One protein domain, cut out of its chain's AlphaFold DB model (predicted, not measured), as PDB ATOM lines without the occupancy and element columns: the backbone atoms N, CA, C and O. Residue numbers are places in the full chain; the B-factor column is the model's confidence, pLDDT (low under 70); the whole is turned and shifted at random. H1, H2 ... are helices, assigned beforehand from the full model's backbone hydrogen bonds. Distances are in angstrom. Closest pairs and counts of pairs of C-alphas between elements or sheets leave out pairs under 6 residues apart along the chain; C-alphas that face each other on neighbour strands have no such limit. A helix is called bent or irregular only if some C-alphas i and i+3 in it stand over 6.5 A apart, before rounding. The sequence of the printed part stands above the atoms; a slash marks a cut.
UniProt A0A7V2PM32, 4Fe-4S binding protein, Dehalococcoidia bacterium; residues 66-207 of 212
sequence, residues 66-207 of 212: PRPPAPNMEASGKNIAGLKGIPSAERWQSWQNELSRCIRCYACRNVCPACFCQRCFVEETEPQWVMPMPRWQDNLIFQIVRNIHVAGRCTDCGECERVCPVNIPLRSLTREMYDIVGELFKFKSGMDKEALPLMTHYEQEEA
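What this domain is: This is residues 66 to 207 of the 212 residues of the protein "4Fe-4S binding protein" of Dehalococcoidia bacterium (UniProt A0A7V2PM32). Four longer helices, H1, H2, H4 and H6, pack mostly crosswise through parts of their lengths, with the short helices H3 and H5 paired at one side and long loops round them. Residues 66 to 75 stick out. The 142 printed residues hold seven named helices, H1 to H7 in order, and no named strand; the class is all helix, with under half of the residues, 68, in named elements. The whole is compact, with a radius of gyration of the C-alphas of 16.3 A, and spans 41 by 38 by 37 A.

How they stand to each other: H1, residues 73 to 85, is irregular: C-alphas 76 and 79 are 7.2 A apart. It is close to but not clearly touching H2, residues 88 to 100; the closest C-alphas, of Leu 83 and Arg 91, are 6.3 A apart. H2 touches H4, residues 136 to 149, about perpendicular at 79 degrees, closest at the C-alphas of Ser 100 and Trp 136, 4.5 A. H3, residues 107 to 110, touches H5, residues 159 to 162, closest at the C-alphas of Cys 108 and Cys 160, 4.1 A. The hub is H6, residues 170 to 185, which touches H1, H4 and H5. In H2, H4 and H6 every O i to N i+4 pair is within hydrogen-bond range, in H1 7 of 9; H3, H5 and H7, residues 204 to 207, are too short for one.

Where its parts are: H1 begins at C-alpha 73 (200.147, 122.619, 241.390). H2 measures 18.1 A, H4 19.7 A and H6 22.8 A. H7 ends at C-alpha 207 (209.907, 94.532, 238.378).

The domain as a whole: The links H3 to H4 and H6 to H7 are long. The printed part has no cut; residue 207 alone is under 70 in pLDDT.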
ATOM      1  N   PRO A  66     192.800 124.675 261.369       91.19
ATOM      2  CA  PRO A  66     192.926 123.802 260.211       91.19
ATOM      3  C   PRO A  66     192.821 124.587 258.906       91.19
ATOM      4  O   PRO A  66     191.995 125.489 258.745       91.19
ATOM      5  N   ARG A  67     193.645 124.210 257.933       87.25
ATOM      6  CA  ARG A  67     193.625 124.769 256.582       87.25
ATOM      7  C   ARG A  67     193.314 123.686 255.555       87.25
ATOM      8  O   ARG A  67     193.863 122.585 255.667       87.25
ATOM      9  N   PRO A  68     192.474 123.989 254.550       87.12
ATOM     10  CA  PRO A  68     192.262 123.085 253.433       87.12
ATOM     11  C   PRO A  68     193.527 123.007 252.563       87.12
ATOM     12  O   PRO A  68     194.331 123.948 252.574       87.12
ATOM     13  N   PRO A  69     193.699 121.918 251.793       85.81
ATOM     14  CA  PRO A  69     194.758 121.797 250.797       85.81
ATOM     15  C   PRO A  69     194.816 123.013 249.869       85.81
ATOM     16  O   PRO A  69     193.782 123.546 249.461       85.81
ATOM     17  N   ALA A  70     196.028 123.439 249.518       79.38
ATOM     18  CA  ALA A  70     196.243 124.499 248.544       79.38
ATOM     19  C   ALA A  70     196.473 123.860 247.158       79.38
ATOM     20  O   ALA A  70     197.448 123.128 246.992       79.38
ATOM     21  N   PRO A  71     195.600 124.085 246.159       74.81
ATOM     22  CA  PRO A  71     195.617 123.297 244.926       74.81
ATOM     23  C   PRO A  71     196.505 123.875 243.809       74.81
ATOM     24  O   PRO A  71     196.361 123.470 242.658       74.81
ATOM     25  N   ASN A  72     197.411 124.824 244.079       83.31
ATOM     26  CA  ASN A  72     198.169 125.491 243.012       83.31
ATOM     27  C   ASN A  72     199.386 124.672 242.539       83.31
ATOM     28  O   ASN A  72     200.541 125.071 242.711       83.31
ATOM     29  N   MET A  73     199.115 123.514 241.928       80.50
ATOM     30  CA  MET A  73     200.147 122.619 241.390       80.50
ATOM     31  C   MET A  73     200.985 123.279 240.298       80.50
ATOM     32  O   MET A  73     202.184 123.018 240.213       80.50
ATOM     33  N   GLU A  74     200.386 124.173 239.507       82.31
ATOM     34  CA  GLU A  74     201.095 124.924 238.470       82.31
ATOM     35  C   GLU A  74     202.240 125.747 239.074       82.31
ATOM     36  O   GLU A  74     203.385 125.634 238.632       82.31
ATOM     37  N   ALA A  75     201.968 126.517 240.133       80.94
ATOM     38  CA  ALA A  75     202.994 127.315 240.801       80.94
ATOM     39  C   ALA A  75     204.114 126.442 241.385       80.94
ATOM     40  O   ALA A  75     205.289 126.767 241.244       80.94
ATOM     41  N   SER A  76     203.761 125.315 242.002       82.38
ATOM     42  CA  SER A  76     204.717 124.401 242.639       82.38
ATOM     43  C   SER A  76     205.589 123.620 241.665       82.38
ATOM     44  O   SER A  76     206.768 123.394 241.956       82.38
ATOM     45  N   GLY A  77     205.033 123.235 240.515       84.69
ATOM     46  CA  GLY A  77     205.736 122.523 239.451       84.69
ATOM     47  C   GLY A  77     206.514 123.436 238.505       84.69
ATOM     48  O   GLY A  77     207.382 122.952 237.781       84.69
ATOM     49  N   LYS A  78     206.262 124.754 238.520       87.69
ATOM     50  CA  LYS A  78     206.830 125.721 237.565       87.69
ATOM     51  C   LYS A  78     208.350 125.631 237.419       87.69
ATOM     52  O   LYS A  78     208.850 125.609 236.296       87.69
ATOM     53  N   ASN A  79     209.087 125.566 238.531       88.12
ATOM     54  CA  ASN A  79     210.554 125.526 238.494       88.12
ATOM     55  C   ASN A  79     211.066 124.231 237.846       88.12
ATOM     56  O   ASN A  79     211.990 124.261 237.036       88.12
ATOM     57  N   ILE A  80     210.420 123.102 238.140       90.62
ATOM     58  CA  ILE A  80     210.787 121.789 237.595       90.62
ATOM     59  C   ILE A  80     210.409 121.699 236.123       90.62
ATOM     60  O   ILE A  80     211.228 121.272 235.318       90.62
ATOM     61  N   ALA A  81     209.212 122.157 235.754       91.19
ATOM     62  CA  ALA A  81     208.783 122.238 234.362       91.19
ATOM     63  C   ALA A  81     209.741 123.108 233.534       91.19
ATOM     64  O   ALA A  81     210.146 122.710 232.443       91.19
ATOM     65  N   GLY A  82     210.184 124.246 234.083       92.38
ATOM     66  CA  GLY A  82     211.204 125.097 233.467       92.38
ATOM     67  C   GLY A  82     212.536 124.370 233.267       92.38
ATOM     68  O   GLY A  82     213.093 124.401 232.171       92.38
ATOM     69  N   LEU A  83     213.015 123.646 234.284       92.44
ATOM     70  CA  LEU A  83     214.231 122.834 234.172       92.44
ATOM     71  C   LEU A  83     214.070 121.703 233.145       92.44
ATOM     72  O   LEU A  83     214.981 121.482 232.349       92.44
ATOM     73  N   LYS A  84     212.931 121.002 233.119       91.69
ATOM     74  CA  LYS A  84     212.634 119.931 232.150       91.69
ATOM     75  C   LYS A  84     212.545 120.452 230.713       91.69
ATOM     76  O   LYS A  84     212.941 119.732 229.800       91.69
ATOM     77  N   GLY A  85     212.090 121.692 230.528       94.44
ATOM     78  CA  GLY A  85     211.934 122.334 229.223       94.44
ATOM     79  C   GLY A  85     213.234 122.791 228.554       94.44
ATOM     80  O   GLY A  85     213.247 122.951 227.335       94.44
ATOM     81  N   ILE A  86     214.325 122.980 229.306       95.31
ATOM     82  CA  ILE A  86     215.629 123.356 228.732       95.31
ATOM     83  C   ILE A  86     216.485 122.127 228.366       95.31
ATOM     84  O   ILE A  86     216.366 121.082 229.024       95.31
ATOM     85  N   PRO A  87     217.375 122.227 227.353       97.56
ATOM     86  CA  PRO A  87     218.283 121.150 226.958       97.56
ATOM     87  C   PRO A  87     219.167 120.647 228.105       97.56
ATOM     88  O   PRO A  87     219.551 121.401 228.999       97.56
ATOM     89  N   SER A  88     219.564 119.373 228.050       95.75
ATOM     90  CA  SER A  88     220.367 118.722 229.098       95.75
ATOM     91  C   SER A  88     221.678 119.452 229.406       95.75
ATOM     92  O   SER A  88     222.016 119.622 230.576       95.75
ATOM     93  N   ALA A  89     222.388 119.930 228.380       97.25
ATOM     94  CA  ALA A  89     223.629 120.686 228.543       97.25
ATOM     95  C   ALA A  89     223.414 122.024 229.273       97.25
ATOM     96  O   ALA A  89     224.198 122.391 230.147       97.25
ATOM     97  N   GLU A  90     222.324 122.731 228.967       97.00
ATOM     98  CA  GLU A  90     221.974 123.996 229.619       97.00
ATOM     99  C   GLU A  90     221.533 123.769 231.069       97.00
ATOM    100  O   GLU A  90     221.993 124.457 231.981       97.00
ATOM    101  N   ARG A  91     220.721 122.732 231.310       95.56
ATOM    102  CA  ARG A  91     220.329 122.304 232.659       95.56
ATOM    103  C   ARG A  91     221.543 121.940 233.508       95.56
ATOM    104  O   ARG A  91     221.622 122.317 234.674       95.56
ATOM    105  N   TRP A  92     222.502 121.229 232.921       96.00
ATOM    106  CA  TRP A  92     223.760 120.883 233.575       96.00
ATOM    107  C   TRP A  92     224.580 122.129 233.920       96.00
ATOM    108  O   TRP A  92     225.083 122.245 235.036       96.00
ATOM    109  N   GLN A  93     224.682 123.097 233.006       97.06
ATOM    110  CA  GLN A  93     225.352 124.369 233.281       97.06
ATOM    111  C   GLN A  93     224.650 125.170 234.386       97.06
ATOM    112  O   GLN A  93     225.319 125.732 235.252       97.06
ATOM    113  N   SER A  94     223.315 125.184 234.400       95.25
ATOM    114  CA  SER A  94     222.530 125.801 235.470       95.25
ATOM    115  C   SER A  94     222.873 125.185 236.830       95.25
ATOM    116  O   SER A  94     223.261 125.911 237.744       95.25
ATOM    117  N   TRP A  95     222.863 123.852 236.953       96.31
ATOM    118  CA  TRP A  95     223.230 123.181 238.206       96.31
ATOM    119  C   TRP A  95     224.682 123.405 238.620       96.31
ATOM    120  O   TRP A  95     224.943 123.607 239.805       96.31
ATOM    121  N   GLN A  96     225.625 123.428 237.675       97.38
ATOM    122  CA  GLN A  96     227.011 123.805 237.966       97.38
ATOM    123  C   GLN A  96     227.086 125.206 238.583       97.38
ATOM    124  O   GLN A  96     227.745 125.392 239.608       97.38
ATOM    125  N   ASN A  97     226.378 126.182 238.007       97.06
ATOM    126  CA  ASN A  97     226.357 127.557 238.503       97.06
ATOM    127  C   ASN A  97     225.719 127.648 239.898       97.06
ATOM    128  O   ASN A  97     226.283 128.279 240.790       97.06
ATOM    129  N   GLU A  98     224.579 126.989 240.111       97.00
ATOM    130  CA  GLU A  98     223.885 126.959 241.403       97.00
ATOM    131  C   GLU A  98     224.745 126.312 242.501       97.00
ATOM    132  O   GLU A  98     224.946 126.880 243.577       97.00
ATOM    133  N   LEU A  99     225.333 125.145 242.224       97.62
ATOM    134  CA  LEU A  99     226.131 124.389 243.193       97.62
ATOM    135  C   LEU A  99     227.522 124.985 243.433       97.62
ATOM    136  O   LEU A  99     228.117 124.722 244.482       97.62
ATOM    137  N   SER A 100     228.017 125.827 242.522       97.56
ATOM    138  CA  SER A 100     229.220 126.638 242.748       97.56
ATOM    139  C   SER A 100     229.014 127.691 243.839       97.56
ATOM    140  O   SER A 100     229.975 128.064 244.505       97.56
ATOM    141  N   ARG A 101     227.772 128.142 244.075       97.44
ATOM    142  CA  ARG A 101     227.442 129.074 245.171       97.44
ATOM    143  C   ARG A 101     227.273 128.381 246.524       97.44
ATOM    144  O   ARG A 101     227.172 129.050 247.550       97.44
ATOM    145  N   CYS A 102     227.194 127.050 246.553       97.31
ATOM    146  CA  CYS A 102     226.964 126.310 247.788       97.31
ATOM    147  C   CYS A 102     228.194 126.386 248.705       97.31
ATOM    148  O   CYS A 102     229.230 125.782 248.441       97.31
ATOM    149  N   ILE A 103     228.029 127.063 249.841       96.00
ATOM    150  CA  ILE A 103     229.050 127.199 250.894       96.00
ATOM    151  C   ILE A 103     229.116 125.994 251.844       96.00
ATOM    152  O   ILE A 103     229.818 126.029 252.848       96.00
ATOM    153  N   ARG A 104     228.326 124.951 251.565       94.44
ATOM    154  CA  ARG A 104     228.232 123.722 252.358       94.44
ATOM    155  C   ARG A 104     228.021 123.954 253.865       94.44
ATOM    156  O   ARG A 104     228.589 123.272 254.704       94.44
ATOM    157  N   CYS A 105     227.122 124.877 254.210       96.19
ATOM    158  CA  CYS A 105     226.718 125.139 255.598       96.19
ATOM    159  C   CYS A 105     225.837 124.035 256.219       96.19
ATOM    160  O   CYS A 105     225.471 124.127 257.386       96.19
ATOM    161  N   TYR A 106     225.429 123.033 255.432       95.75
ATOM    162  CA  TYR A 106     224.571 121.909 255.834       95.75
ATOM    163  C   TYR A 106     223.196 122.265 256.427       95.75
ATOM    164  O   TYR A 106     222.486 121.363 256.866       95.75
ATOM    165  N   ALA A 107     222.741 123.520 256.349       97.62
ATOM    166  CA  ALA A 107     221.403 123.913 256.808       97.62
ATOM    167  C   ALA A 107     220.293 123.044 256.181       97.62
ATOM    168  O   ALA A 107     219.412 122.549 256.879       97.62
ATOM    169  N   CYS A 108     220.398 122.762 254.876       97.69
ATOM    170  CA  CYS A 108     219.461 121.897 254.151       97.69
ATOM    171  C   CYS A 108     219.432 120.436 254.645       97.69
ATOM    172  O   CYS A 108     218.401 119.772 254.528       97.69
ATOM    173  N   ARG A 109     220.545 119.926 255.195       96.25
ATOM    174  CA  ARG A 109     220.614 118.612 255.852       96.25
ATOM    175  C   ARG A 109     219.974 118.695 257.233       96.25
ATOM    176  O   ARG A 109     219.096 117.896 257.521       96.25
ATOM    177  N   ASN A 110     220.383 119.670 258.037       96.00
ATOM    178  CA  ASN A 110     220.021 119.747 259.453       96.00
ATOM    179  C   ASN A 110     218.547 120.100 259.683       96.00
ATOM    180  O   ASN A 110     217.981 119.693 260.689       96.00
ATOM    181  N   VAL A 111     217.905 120.815 258.753       97.38
ATOM    182  CA  VAL A 111     216.455 121.077 258.819       97.38
ATOM    183  C   VAL A 111     215.613 119.850 258.449       97.38
ATOM    184  O   VAL A 111     214.417 119.807 258.715       97.38
ATOM    185  N   CYS A 112     216.197 118.864 257.762       96.75
ATOM    186  CA  CYS A 112     215.428 117.804 257.126       96.75
ATOM    187  C   CYS A 112     215.088 116.685 258.122       96.75
ATOM    188  O   CYS A 112     216.005 116.000 258.578       96.75
ATOM    189  N   PRO A 113     213.796 116.397 258.376       93.94
ATOM    190  CA  PRO A 113     213.405 115.349 259.321       93.94
ATOM    191  C   PRO A 113     213.803 113.939 258.854       93.94
ATOM    192  O   PRO A 113     213.956 113.046 259.674       93.94
ATOM    193  N   ALA A 114     214.034 113.731 257.551       94.25
ATOM    194  CA  ALA A 114     214.518 112.454 257.016       94.25
ATOM    195  C   ALA A 114     216.039 112.239 257.204       94.25
ATOM    196  O   ALA A 114     216.540 111.136 256.982       94.25
ATOM    197  N   CYS A 115     216.791 113.274 257.592       93.69
ATOM    198  CA  CYS A 115     218.249 113.235 257.744       93.69
ATOM    199  C   CYS A 115     218.663 113.023 259.212       93.69
ATOM    200  O   CYS A 115     219.294 113.889 259.809       93.69
ATOM    201  N   PHE A 116     218.342 111.860 259.781       90.88
ATOM    202  CA  PHE A 116     218.599 111.524 261.194       90.88
ATOM    203  C   PHE A 116     219.708 110.472 261.406       90.88
ATOM    204  O   PHE A 116     219.834 109.904 262.489       90.88
ATOM    205  N   CYS A 117     220.491 110.159 260.371       90.44
ATOM    206  CA  CYS A 117     221.554 109.155 260.454       90.44
ATOM    207  C   CYS A 117     222.564 109.512 261.558       90.44
ATOM    208  O   CYS A 117     223.073 110.630 261.575       90.44
ATOM    209  N   GLN A 118     222.903 108.546 262.421       90.44
ATOM    210  CA  GLN A 118     223.940 108.719 263.454       90.44
ATOM    211  C   GLN A 118     225.329 108.965 262.857       90.44
ATOM    212  O   GLN A 118     226.158 109.631 263.466       90.44
ATOM    213  N   ARG A 119     225.569 108.407 261.668       91.44
ATOM    214  CA  ARG A 119     226.814 108.505 260.913       91.44
ATOM    215  C   ARG A 119     226.487 109.014 259.513       91.44
ATOM    216  O   ARG A 119     225.645 108.419 258.836       91.44
ATOM    217  N   CYS A 120     227.097 110.115 259.083       92.50
ATOM    218  CA  CYS A 120     226.820 110.714 257.779       92.50
ATOM    219  C   CYS A 120     228.075 110.743 256.910       92.50
ATOM    220  O   CYS A 120     229.105 111.230 257.346       92.50
ATOM    221  N   PHE A 121     227.964 110.329 255.643       92.62
ATOM    222  CA  PHE A 121     229.086 110.301 254.689       92.62
ATOM    223  C   PHE A 121     229.814 111.647 254.518       92.62
ATOM    224  O   PHE A 121     230.954 111.669 254.069       92.62
ATOM    225  N   VAL A 122     229.160 112.766 254.855       91.56
ATOM    226  CA  VAL A 122     229.761 114.109 254.802       91.56
ATOM    227  C   VAL A 122     230.681 114.415 255.984       91.56
ATOM    228  O   VAL A 122     231.455 115.361 255.906       91.56
ATOM    229  N   GLU A 123     230.555 113.659 257.075       90.06
ATOM    230  CA  GLU A 123     231.369 113.762 258.295       90.06
ATOM    231  C   GLU A 123     232.488 112.712 258.313       90.06
ATOM    232  O   GLU A 123     233.413 112.810 259.115       90.06
ATOM    233  N   GLU A 124     232.433 111.732 257.408       89.69
ATOM    234  CA  GLU A 124     233.421 110.664 257.323       89.69
ATOM    235  C   GLU A 124     234.694 111.095 256.607       89.69
ATOM    236  O   GLU A 124     234.673 111.570 255.468       89.69
ATOM    237  N   THR A 125     235.829 110.851 257.261       87.75
ATOM    238  CA  THR A 125     237.154 111.009 256.659       87.75
ATOM    239  C   THR A 125     237.665 109.713 256.031       87.75
ATOM    240  O   THR A 125     238.537 109.774 255.169       87.75
ATOM    241  N   GLU A 126     237.121 108.552 256.418       88.56
ATOM    242  CA  GLU A 126     237.576 107.233 255.960       88.56
ATOM    243  C   GLU A 126     236.398 106.261 255.690       88.56
ATOM    244  O   GLU A 126     235.769 105.771 256.635       88.56
ATOM    245  N   PRO A 127     236.097 105.938 254.413       87.56
ATOM    246  CA  PRO A 127     236.605 106.592 253.204       87.56
ATOM    247  C   PRO A 127     236.049 108.018 253.065       87.56
ATOM    248  O   PRO A 127     234.909 108.293 253.438       87.56
ATOM    249  N   GLN A 128     236.837 108.921 252.483       89.44
ATOM    250  CA  GLN A 128     236.398 110.286 252.201       89.44
ATOM    251  C   GLN A 128     235.523 110.322 250.941       89.44
ATOM    252  O   GLN A 128     236.015 110.152 249.827       89.44
ATOM    253  N   TRP A 129     234.224 110.569 251.118       88.00
ATOM    254  CA  TRP A 129     233.253 110.639 250.016       88.00
ATOM    255  C   TRP A 129     233.157 112.020 249.365       88.00
ATOM    256  O   TRP A 129     232.837 112.129 248.184       88.00
ATOM    257  N   VAL A 130     233.394 113.076 250.144       91.50
ATOM    258  CA  VAL A 130     233.351 114.471 249.693       91.50
ATOM    259  C   VAL A 130     234.560 115.219 250.241       91.50
ATOM    260  O   VAL A 130     234.898 115.098 251.420       91.50
ATOM    261  N   MET A 131     235.223 116.005 249.395       89.44
ATOM    262  CA  MET A 131     236.374 116.808 249.810       89.44
ATOM    263  C   MET A 131     235.937 117.886 250.802       89.44
ATOM    264  O   MET A 131     234.884 118.472 250.572       89.44
ATOM    265  N   PRO A 132     236.723 118.270 251.828       85.81
ATOM    266  CA  PRO A 132     236.315 119.291 252.800       85.81
ATOM    267  C   PRO A 132     236.125 120.679 252.170       85.81
ATOM    268  O   PRO A 132     235.306 121.468 252.633       85.81
ATOM    269  N   MET A 133     236.833 120.960 251.072       88.19
ATOM    270  CA  MET A 133     236.669 122.187 250.295       88.19
ATOM    271  C   MET A 133     235.376 122.131 249.452       88.19
ATOM    272  O   MET A 133     235.181 121.163 248.711       88.19
ATOM    273  N   PRO A 134     234.506 123.157 249.502       88.38
ATOM    274  CA  PRO A 134     233.296 123.223 248.689       88.38
ATOM    275  C   PRO A 134     233.621 123.563 247.231       88.38
ATOM    276  O   PRO A 134     233.708 124.727 246.850       88.38
ATOM    277  N   ARG A 135     233.795 122.530 246.404       94.00
ATOM    278  CA  ARG A 135     233.770 122.642 244.939       94.00
ATOM    279  C   ARG A 135     232.407 122.210 244.417       94.00
ATOM    280  O   ARG A 135     231.717 121.418 245.060       94.00
ATOM    281  N   TRP A 136     232.018 122.705 243.245       95.56
ATOM    282  CA  TRP A 136     230.699 122.401 242.689       95.56
ATOM    283  C   TRP A 136     230.496 120.896 242.459       95.56
ATOM    284  O   TRP A 136     229.393 120.407 242.677       95.56
ATOM    285  N   GLN A 137     231.552 120.153 242.102       95.06
ATOM    286  CA  GLN A 137     231.509 118.699 241.917       95.06
ATOM    287  C   GLN A 137     231.202 117.977 243.231       95.06
ATOM    288  O   GLN A 137     230.291 117.158 243.290       95.06
ATOM    289  N   ASP A 138     231.907 118.313 244.311       94.69
ATOM    290  CA  ASP A 138     231.656 117.731 245.631       94.69
ATOM    291  C   ASP A 138     230.276 118.127 246.174       94.69
ATOM    292  O   ASP A 138     229.593 117.331 246.815       94.69
ATOM    293  N   ASN A 139     229.835 119.357 245.898       96.69
ATOM    294  CA  ASN A 139     228.498 119.822 246.260       96.69
ATOM    295  C   ASN A 139     227.408 119.076 245.477       96.69
ATOM    296  O   ASN A 139     226.354 118.781 246.041       96.69
ATOM    297  N   LEU A 140     227.670 118.735 244.211       95.88
ATOM    298  CA  LEU A 140     226.805 117.878 243.408       95.88
ATOM    299  C   LEU A 140     226.723 116.472 244.005       95.88
ATOM    300  O   LEU A 140     225.617 115.998 244.247       95.88
ATOM    301  N   ILE A 141     227.862 115.837 244.304       94.81
ATOM    302  CA  ILE A 141     227.896 114.512 244.944       94.81
ATOM    303  C   ILE A 141     227.133 114.532 246.267       94.81
ATOM    304  O   ILE A 141     226.284 113.673 246.496       94.81
ATOM    305  N   PHE A 142     227.354 115.549 247.105       95.81
ATOM    306  CA  PHE A 142     226.608 115.718 248.348       95.81
ATOM    307  C   PHE A 142     225.090 115.736 248.115       95.81
ATOM    308  O   PHE A 142     224.363 114.996 248.778       95.81
ATOM    309  N   GLN A 143     224.606 116.564 247.183       96.75
ATOM    310  CA  GLN A 143     223.171 116.681 246.932       96.75
ATOM    311  C   GLN A 143     222.583 115.415 246.302       96.75
ATOM    312  O   GLN A 143     221.512 114.997 246.730       96.75
ATOM    313  N   ILE A 144     223.279 114.768 245.359       95.38
ATOM    314  CA  ILE A 144     222.834 113.511 244.735       95.38
ATOM    315  C   ILE A 144     222.735 112.397 245.780       95.38
ATOM    316  O   ILE A 144     221.676 111.794 245.932       95.38
ATOM    317  N   VAL A 145     223.805 112.150 246.542       95.50
ATOM    318  CA  VAL A 145     223.832 111.076 247.548       95.50
ATOM    319  C   VAL A 145     222.777 111.327 248.622       95.50
ATOM    320  O   VAL A 145     222.029 110.420 248.981       95.50
ATOM    321  N   ARG A 146     222.645 112.574 249.099       95.69
ATOM    322  CA  ARG A 146     221.589 112.942 250.048       95.69
ATOM    323  C   ARG A 146     220.199 112.659 249.480       95.69
ATOM    324  O   ARG A 146     219.362 112.131 250.203       95.69
ATOM    325  N   ASN A 147     219.954 113.036 248.228       95.69
ATOM    326  CA  ASN A 147     218.671 112.858 247.557       95.69
ATOM    327  C   ASN A 147     218.300 111.372 247.425       95.69
ATOM    328  O   ASN A 147     217.188 110.999 247.788       95.69
ATOM    329  N   ILE A 148     219.267 110.526 247.052       94.31
ATOM    330  CA  ILE A 148     219.119 109.064 247.024       94.31
ATOM    331  C   ILE A 148     218.829 108.517 248.426       94.31
ATOM    332  O   ILE A 148     217.890 107.751 248.605       94.31
ATOM    333  N   HIS A 149     219.581 108.936 249.449       93.94
ATOM    334  CA  HIS A 149     219.367 108.453 250.816       93.94
ATOM    335  C   HIS A 149     217.958 108.754 251.337       93.94
ATOM    336  O   HIS A 149     217.437 107.989 252.146       93.94
ATOM    337  N   VAL A 150     217.339 109.865 250.930       94.44
ATOM    338  CA  VAL A 150     215.984 110.243 251.371       94.44
ATOM    339  C   VAL A 150     214.883 109.856 250.377       94.44
ATOM    340  O   VAL A 150     213.733 110.250 250.586       94.44
ATOM    341  N   ALA A 151     215.192 109.086 249.329       93.56
ATOM    342  CA  ALA A 151     214.184 108.522 248.433       93.56
ATOM    343  C   ALA A 151     213.175 107.681 249.239       93.56
ATOM    344  O   ALA A 151     213.549 106.962 250.166       93.56
ATOM    345  N   GLY A 152     211.878 107.864 248.970       92.75
ATOM    346  CA  GLY A 152     210.798 107.250 249.760       92.75
ATOM    347  C   GLY A 152     210.644 107.778 251.194       92.75
ATOM    348  O   GLY A 152     209.857 107.238 251.963       92.75
ATOM    349  N   ARG A 153     211.393 108.819 251.590       93.88
ATOM    350  CA  ARG A 153     211.257 109.492 252.901       93.88
ATOM    351  C   ARG A 153     211.000 110.991 252.787       93.88
ATOM    352  O   ARG A 153     210.496 111.609 253.721       93.88
ATOM    353  N   CYS A 154     211.360 111.597 251.658       94.62
ATOM    354  CA  CYS A 154     211.034 112.986 251.358       94.62
ATOM    355  C   CYS A 154     209.510 113.168 251.274       94.62
ATOM    356  O   CYS A 154     208.836 112.400 250.594       94.62
ATOM    357  N   THR A 155     208.981 114.200 251.931       92.62
ATOM    358  CA  THR A 155     207.558 114.594 251.898       92.62
ATOM    359  C   THR A 155     207.315 115.853 251.060       92.62
ATOM    360  O   THR A 155     206.257 116.465 251.146       92.62
ATOM    361  N   ASP A 156     208.326 116.293 250.301       93.50
ATOM    362  CA  ASP A 156     208.295 117.523 249.500       93.50
ATOM    363  C   ASP A 156     207.966 118.813 250.296       93.50
ATOM    364  O   ASP A 156     207.438 119.794 249.778       93.50
ATOM    365  N   CYS A 157     208.341 118.866 251.579       92.88
ATOM    366  CA  CYS A 157     208.090 120.039 252.428       92.88
ATOM    367  C   CYS A 157     208.851 121.317 252.018       92.88
ATOM    368  O   CYS A 157     208.571 122.381 252.554       92.88
ATOM    369  N   GLY A 158     209.838 121.239 251.115       94.00
ATOM    370  CA  GLY A 158     210.580 122.407 250.617       94.00
ATOM    371  C   GLY A 158     211.537 123.076 251.614       94.00
ATOM    372  O   GLY A 158     212.238 124.020 251.251       94.00
ATOM    373  N   GLU A 159     211.647 122.566 252.842       95.94
ATOM    374  CA  GLU A 159     212.469 123.164 253.901       95.94
ATOM    375  C   GLU A 159     213.950 123.281 253.528       95.94
ATOM    376  O   GLU A 159     214.599 124.268 253.862       95.94
ATOM    377  N   CYS A 160     214.481 122.316 252.771       96.81
ATOM    378  CA  CYS A 160     215.871 122.336 252.314       96.81
ATOM    379  C   CYS A 160     216.216 123.557 251.441       96.81
ATOM    380  O   CYS A 160     217.328 124.071 251.539       96.81
ATOM    381  N   GLU A 161     215.268 124.030 250.632       95.69
ATOM    382  CA  GLU A 161     215.387 125.250 249.830       95.69
ATOM    383  C   GLU A 161     215.154 126.493 250.692       95.69
ATOM    384  O   GLU A 161     215.950 127.428 250.641       95.69
ATOM    385  N   ARG A 162     214.128 126.464 251.559       95.19
ATOM    386  CA  ARG A 162     213.767 127.580 252.447       95.19
ATOM    387  C   ARG A 162     214.927 128.049 253.323       95.19
ATOM    388  O   ARG A 162     215.078 129.246 253.543       95.19
ATOM    389  N   VAL A 163     215.722 127.118 253.852       96.88
ATOM    390  CA  VAL A 163     216.843 127.438 254.752       96.88
ATOM    391  C   VAL A 163     218.154 127.733 254.025       96.88
ATOM    392  O   VAL A 163     219.161 128.002 254.678       96.88
ATOM    393  N   CYS A 164     218.195 127.637 252.693       96.38
ATOM    394  CA  CYS A 164     219.423 127.855 251.943       96.38
ATOM    395  C   CYS A 164     219.793 129.351 251.951       96.38
ATOM    396  O   CYS A 164     219.092 130.146 251.327       96.38
ATOM    397  N   PRO A 165     220.917 129.765 252.571       94.44
ATOM    398  CA  PRO A 165     221.269 131.186 252.657       94.44
ATOM    399  C   PRO A 165     221.639 131.801 251.298       94.44
ATOM    400  O   PRO A 165     221.633 133.015 251.150       94.44
ATOM    401  N   VAL A 166     221.949 130.964 250.302       95.12
ATOM    402  CA  VAL A 166     222.327 131.362 248.935       95.12
ATOM    403  C   VAL A 166     221.243 131.026 247.897       95.12
ATOM    404  O   VAL A 166     221.521 131.011 246.695       95.12
ATOM    405  N   ASN A 167     220.018 130.748 248.367       93.75
ATOM    406  CA  ASN A 167     218.806 130.539 247.564       93.75
ATOM    407  C   ASN A 167     218.968 129.517 246.418       93.75
ATOM    408  O   ASN A 167     218.460 129.728 245.320       93.75
ATOM    409  N   ILE A 168     219.704 128.423 246.648       96.00
ATOM    410  CA  ILE A 168     219.795 127.327 245.672       96.00
ATOM    411  C   ILE A 168     218.437 126.613 245.630       96.00
ATOM    412  O   ILE A 168     217.937 126.257 246.704       96.00
ATOM    413  N   PRO A 169     217.866 126.334 244.440       94.69
ATOM    414  CA  PRO A 169     216.544 125.728 244.291       94.69
ATOM    415  C   PRO A 169     216.567 124.213 244.567       94.69
ATOM    416  O   PRO A 169     216.263 123.385 243.704       94.69
ATOM    417  N   LEU A 170     216.996 123.827 245.774       96.25
ATOM    418  CA  LEU A 170     217.222 122.437 246.178       96.25
ATOM    419  C   LEU A 170     215.950 121.591 246.120       96.25
ATOM    420  O   LEU A 170     216.046 120.376 245.923       96.25
ATOM    421  N   ARG A 171     214.769 122.213 246.249       94.88
ATOM    422  CA  ARG A 171     213.509 121.483 246.172       94.88
ATOM    423  C   ARG A 171     213.328 120.848 244.799       94.88
ATOM    424  O   ARG A 171     212.809 119.742 244.734       94.88
ATOM    425  N   SER A 172     213.804 121.478 243.725       94.69
ATOM    426  CA  SER A 172     213.701 120.921 242.370       94.69
ATOM    427  C   SER A 172     214.334 119.528 242.260       94.69
ATOM    428  O   SER A 172     213.777 118.664 241.594       94.69
ATOM    429  N   LEU A 173     215.449 119.272 242.961       94.31
ATOM    430  CA  LEU A 173     216.076 117.944 243.003       94.31
ATOM    431  C   LEU A 173     215.253 116.953 243.831       94.31
ATOM    432  O   LEU A 173     215.063 115.805 243.439       94.31
ATOM    433  N   THR A 174     214.796 117.364 245.015       94.88
ATOM    434  CA  THR A 174     214.053 116.471 245.923       94.88
ATOM    435  C   THR A 174     212.654 116.161 245.432       94.88
ATOM    436  O   THR A 174     212.163 115.067 245.689       94.88
ATOM    437  N   ARG A 175     212.026 117.102 244.731       93.44
ATOM    438  CA  ARG A 175     210.707 116.922 244.149       93.44
ATOM    439  C   ARG A 175     210.761 115.993 242.944       93.44
ATOM    440  O   ARG A 175     209.923 115.114 242.869       93.44
ATOM    441  N   GLU A 176     211.780 116.108 242.090       93.88
ATOM    442  CA  GLU A 176     211.960 115.159 240.985       93.88
ATOM    443  C   GLU A 176     212.078 113.719 241.501       93.88
ATOM    444  O   GLU A 176     211.395 112.830 241.015       93.88
ATOM    445  N   MET A 177     212.885 113.492 242.541       94.88
ATOM    446  CA  MET A 177     212.997 112.169 243.164       94.88
ATOM    447  C   MET A 177     211.696 111.715 243.833       94.88
ATOM    448  O   MET A 177     211.352 110.540 243.771       94.88
ATOM    449  N   TYR A 178     210.971 112.631 244.478       93.50
ATOM    450  CA  TYR A 178     209.658 112.342 245.052       93.50
ATOM    451  C   TYR A 178     208.650 111.911 243.974       93.50
ATOM    452  O   TYR A 178     207.947 110.923 244.169       93.50
ATOM    453  N   ASP A 179     208.620 112.607 242.833       92.50
ATOM    454  CA  ASP A 179     207.746 112.279 241.706       92.50
ATOM    455  C   ASP A 179     208.151 110.932 241.078       92.50
ATOM    456  O   ASP A 179     207.288 110.080 240.898       92.50
ATOM    457  N   ILE A 180     209.453 110.670 240.872       92.56
ATOM    458  CA  ILE A 180     209.967 109.365 240.406       92.56
ATOM    459  C   ILE A 180     209.514 108.230 241.333       92.56
ATOM    460  O   ILE A 180     209.058 107.189 240.865       92.56
ATOM    461  N   VAL A 181     209.614 108.423 242.652       92.75
ATOM    462  CA  VAL A 181     209.177 107.419 243.630       92.75
ATOM    463  C   VAL A 181     207.670 107.163 243.538       92.75
ATOM    464  O   VAL A 181     207.243 106.010 243.531       92.75
ATOM    465  N   GLY A 182     206.862 108.220 243.437       92.00
ATOM    466  CA  GLY A 182     205.414 108.091 243.282       92.00
ATOM    467  C   GLY A 182     205.008 107.451 241.950       92.00
ATOM    468  O   GLY A 182     204.044 106.690 241.898       92.00
ATOM    469  N   GLU A 183     205.742 107.724 240.872       90.69
ATOM    470  CA  GLU A 183     205.488 107.156 239.548       90.69
ATOM    471  C   GLU A 183     205.831 105.665 239.489       90.69
ATOM    472  O   GLU A 183     204.987 104.885 239.037       90.69
ATOM    473  N   LEU A 184     207.015 105.277 239.973       87.94
ATOM    474  CA  LEU A 184     207.527 103.906 239.888       87.94
ATOM    475  C   LEU A 184     206.911 102.967 240.928       87.94
ATOM    476  O   LEU A 184     206.541 101.854 240.581       87.94
ATOM    477  N   PHE A 185     206.763 103.421 242.174       88.75
ATOM    478  CA  PHE A 185     206.412 102.553 243.309       88.75
ATOM    479  C   PHE A 185     205.034 102.859 243.908       88.75
ATOM    480  O   PHE A 185     204.662 102.316 244.940       88.75
ATOM    481  N   LYS A 186     204.294 103.823 243.336       89.19
ATOM    482  CA  LYS A 186     203.002 104.310 243.874       89.19
ATOM    483  C   LYS A 186     203.065 104.683 245.361       89.19
ATOM    484  O   LYS A 186     202.058 104.671 246.065       89.19
ATOM    485  N   PHE A 187     204.251 105.079 245.821       90.31
ATOM    486  CA  PHE A 187     204.547 105.289 247.227       90.31
ATOM    487  C   PHE A 187     204.569 106.776 247.572       90.31
ATOM    488  O   PHE A 187     205.203 107.583 246.888       90.31
ATOM    489  N   LYS A 188     203.925 107.145 248.685       91.25
ATOM    490  CA  LYS A 188     203.946 108.507 249.224       91.25
ATOM    491  C   LYS A 188     204.390 108.504 250.682       91.25
ATOM    492  O   LYS A 188     203.729 107.936 251.549       91.25
ATOM    493  N   SER A 189     205.506 109.177 250.951       91.00
ATOM    494  CA  SER A 189     206.103 109.246 252.286       91.00
ATOM    495  C   SER A 189     205.163 109.899 253.303       91.00
ATOM    496  O   SER A 189     204.621 110.974 253.043       91.00
ATOM    497  N   GLY A 190     205.054 109.302 254.492       88.00
ATOM    498  CA  GLY A 190     204.363 109.903 255.639       88.00
ATOM    499  C   GLY A 190     202.833 109.854 255.587       88.00
ATOM    500  O   GLY A 190     202.206 110.624 256.308       88.00
ATOM    501  N   MET A 191     202.248 108.994 254.746       90.06
ATOM    502  CA  MET A 191     200.788 108.829 254.641       90.06
ATOM    503  C   MET A 191     200.216 107.751 255.564       90.06
ATOM    504  O   MET A 191     199.087 107.880 256.019       90.06
ATOM    505  N   ASP A 192     200.979 106.690 255.814       89.25
ATOM    506  CA  ASP A 192     200.594 105.574 256.673       89.25
ATOM    507  C   ASP A 192     201.801 105.192 257.534       89.25
ATOM    508  O   ASP A 192     202.917 105.048 257.030       89.25
ATOM    509  N   LYS A 193     201.582 105.089 258.844       86.88
ATOM    510  CA  LYS A 193     202.607 104.746 259.835       86.88
ATOM    511  C   LYS A 193     202.860 103.243 259.938       86.88
ATOM    512  O   LYS A 193     203.925 102.852 260.405       86.88
ATOM    513  N   GLU A 194     201.889 102.431 259.526       89.44
ATOM    514  CA  GLU A 194     201.982 100.971 259.537       89.44
ATOM    515  C   GLU A 194     202.552 100.439 258.212       89.44
ATOM    516  O   GLU A 194     202.969  99.282 258.128       89.44
ATOM    517  N   ALA A 195     202.611 101.285 257.176       87.12
ATOM    518  CA  ALA A 195     203.227 100.946 255.904       87.12
ATOM    519  C   ALA A 195     204.734 100.694 256.061       87.12
ATOM    520  O   ALA A 195     205.461 101.435 256.733       87.12
ATOM    521  N   LEU A 196     205.222  99.654 255.384       88.50
ATOM    522  CA  LEU A 196     206.648  99.361 255.343       88.50
ATOM    523  C   LEU A 196     207.400 100.479 254.600       88.50
ATOM    524  O   LEU A 196     206.914 100.983 253.584       88.50
ATOM    525  N   PRO A 197     208.607 100.864 255.056       87.88
ATOM    526  CA  PRO A 197     209.450 101.782 254.305       87.88
ATOM    527  C   PRO A 197     209.722 101.254 252.894       87.88
ATOM    528  O   PRO A 197     210.084 100.086 252.740       87.88
ATOM    529  N   LEU A 198     209.650 102.138 251.894       87.69
ATOM    530  CA  LEU A 198     209.834 101.796 250.478       87.69
ATOM    531  C   LEU A 198     211.040 100.876 250.227       87.69
ATOM    532  O   LEU A 198     210.907  99.820 249.634       87.69
ATOM    533  N   MET A 199     212.215 101.228 250.757       82.50
ATOM    534  CA  MET A 199     213.465 100.484 250.513       82.50
ATOM    535  C   MET A 199     213.542  99.116 251.215       82.50
ATOM    536  O   MET A 199     214.569  98.443 251.139       82.50
ATOM    537  N   THR A 200     212.505  98.728 251.956       83.88
ATOM    538  CA  THR A 200     212.400  97.433 252.649       83.88
ATOM    539  C   THR A 200     211.258  96.573 252.119       83.88
ATOM    540  O   THR A 200     211.057  95.461 252.602       83.88
ATOM    541  N   HIS A 201     210.519  97.089 251.139       76.12
ATOM    542  CA  HIS A 201     209.374  96.447 250.527       76.12
ATOM    543  C   HIS A 201     209.619  96.275 249.025       76.12
ATOM    544  O   HIS A 201     210.401  97.014 248.433       76.12
ATOM    545  N   TYR A 202     209.008  95.252 248.440       74.94
ATOM    546  CA  TYR A 202     209.097  94.942 247.019       74.94
ATOM    547  C   TYR A 202     207.764  94.342 246.589       74.94
ATOM    548  O   TYR A 202     207.327  93.352 247.188       74.94
ATOM    549  N   GLU A 203     207.155  94.918 245.559       76.62
ATOM    550  CA  GLU A 203     205.994  94.344 244.881       76.62
ATOM    551  C   GLU A 203     206.431  93.748 243.536       76.62
ATOM    552  O   GLU A 203     207.282  94.292 242.831       76.62
ATOM    553  N   GLN A 204     205.882  92.588 243.172       72.25
ATOM    554  CA  GLN A 204     206.315  91.875 241.968       72.25
ATOM    555  C   GLN A 204     206.042  92.702 240.699       72.25
ATOM    556  O   GLN A 204     206.853  92.707 239.771       72.25
ATOM    557  N   GLU A 205     204.938  93.441 240.705       75.25
ATOM    558  CA  GLU A 205     204.489  94.363 239.669       75.25
ATOM    559  C   GLU A 205     205.508  95.491 239.397       75.25
ATOM    560  O   GLU A 205     205.568  96.009 238.282       75.25
ATOM    561  N   GLU A 206     206.371  95.835 240.363       74.12
ATOM    562  CA  GLU A 206     207.420  96.859 240.211       74.12
ATOM    563  C   GLU A 206     208.601  96.385 239.343       74.12
ATOM    564  O   GLU A 206     209.345  97.204 238.801       74.12
ATOM    565  N   ALA A 207     208.804  95.070 239.184       63.94
ATOM    566  CA  ALA A 207     209.907  94.532 238.378       63.94
ATOM    567  C   ALA A 207     209.585  94.382 236.886       63.94
ATOM    568  O   ALA A 207     210.500  94.140 236.092       63.94
TER     569      ALA A 207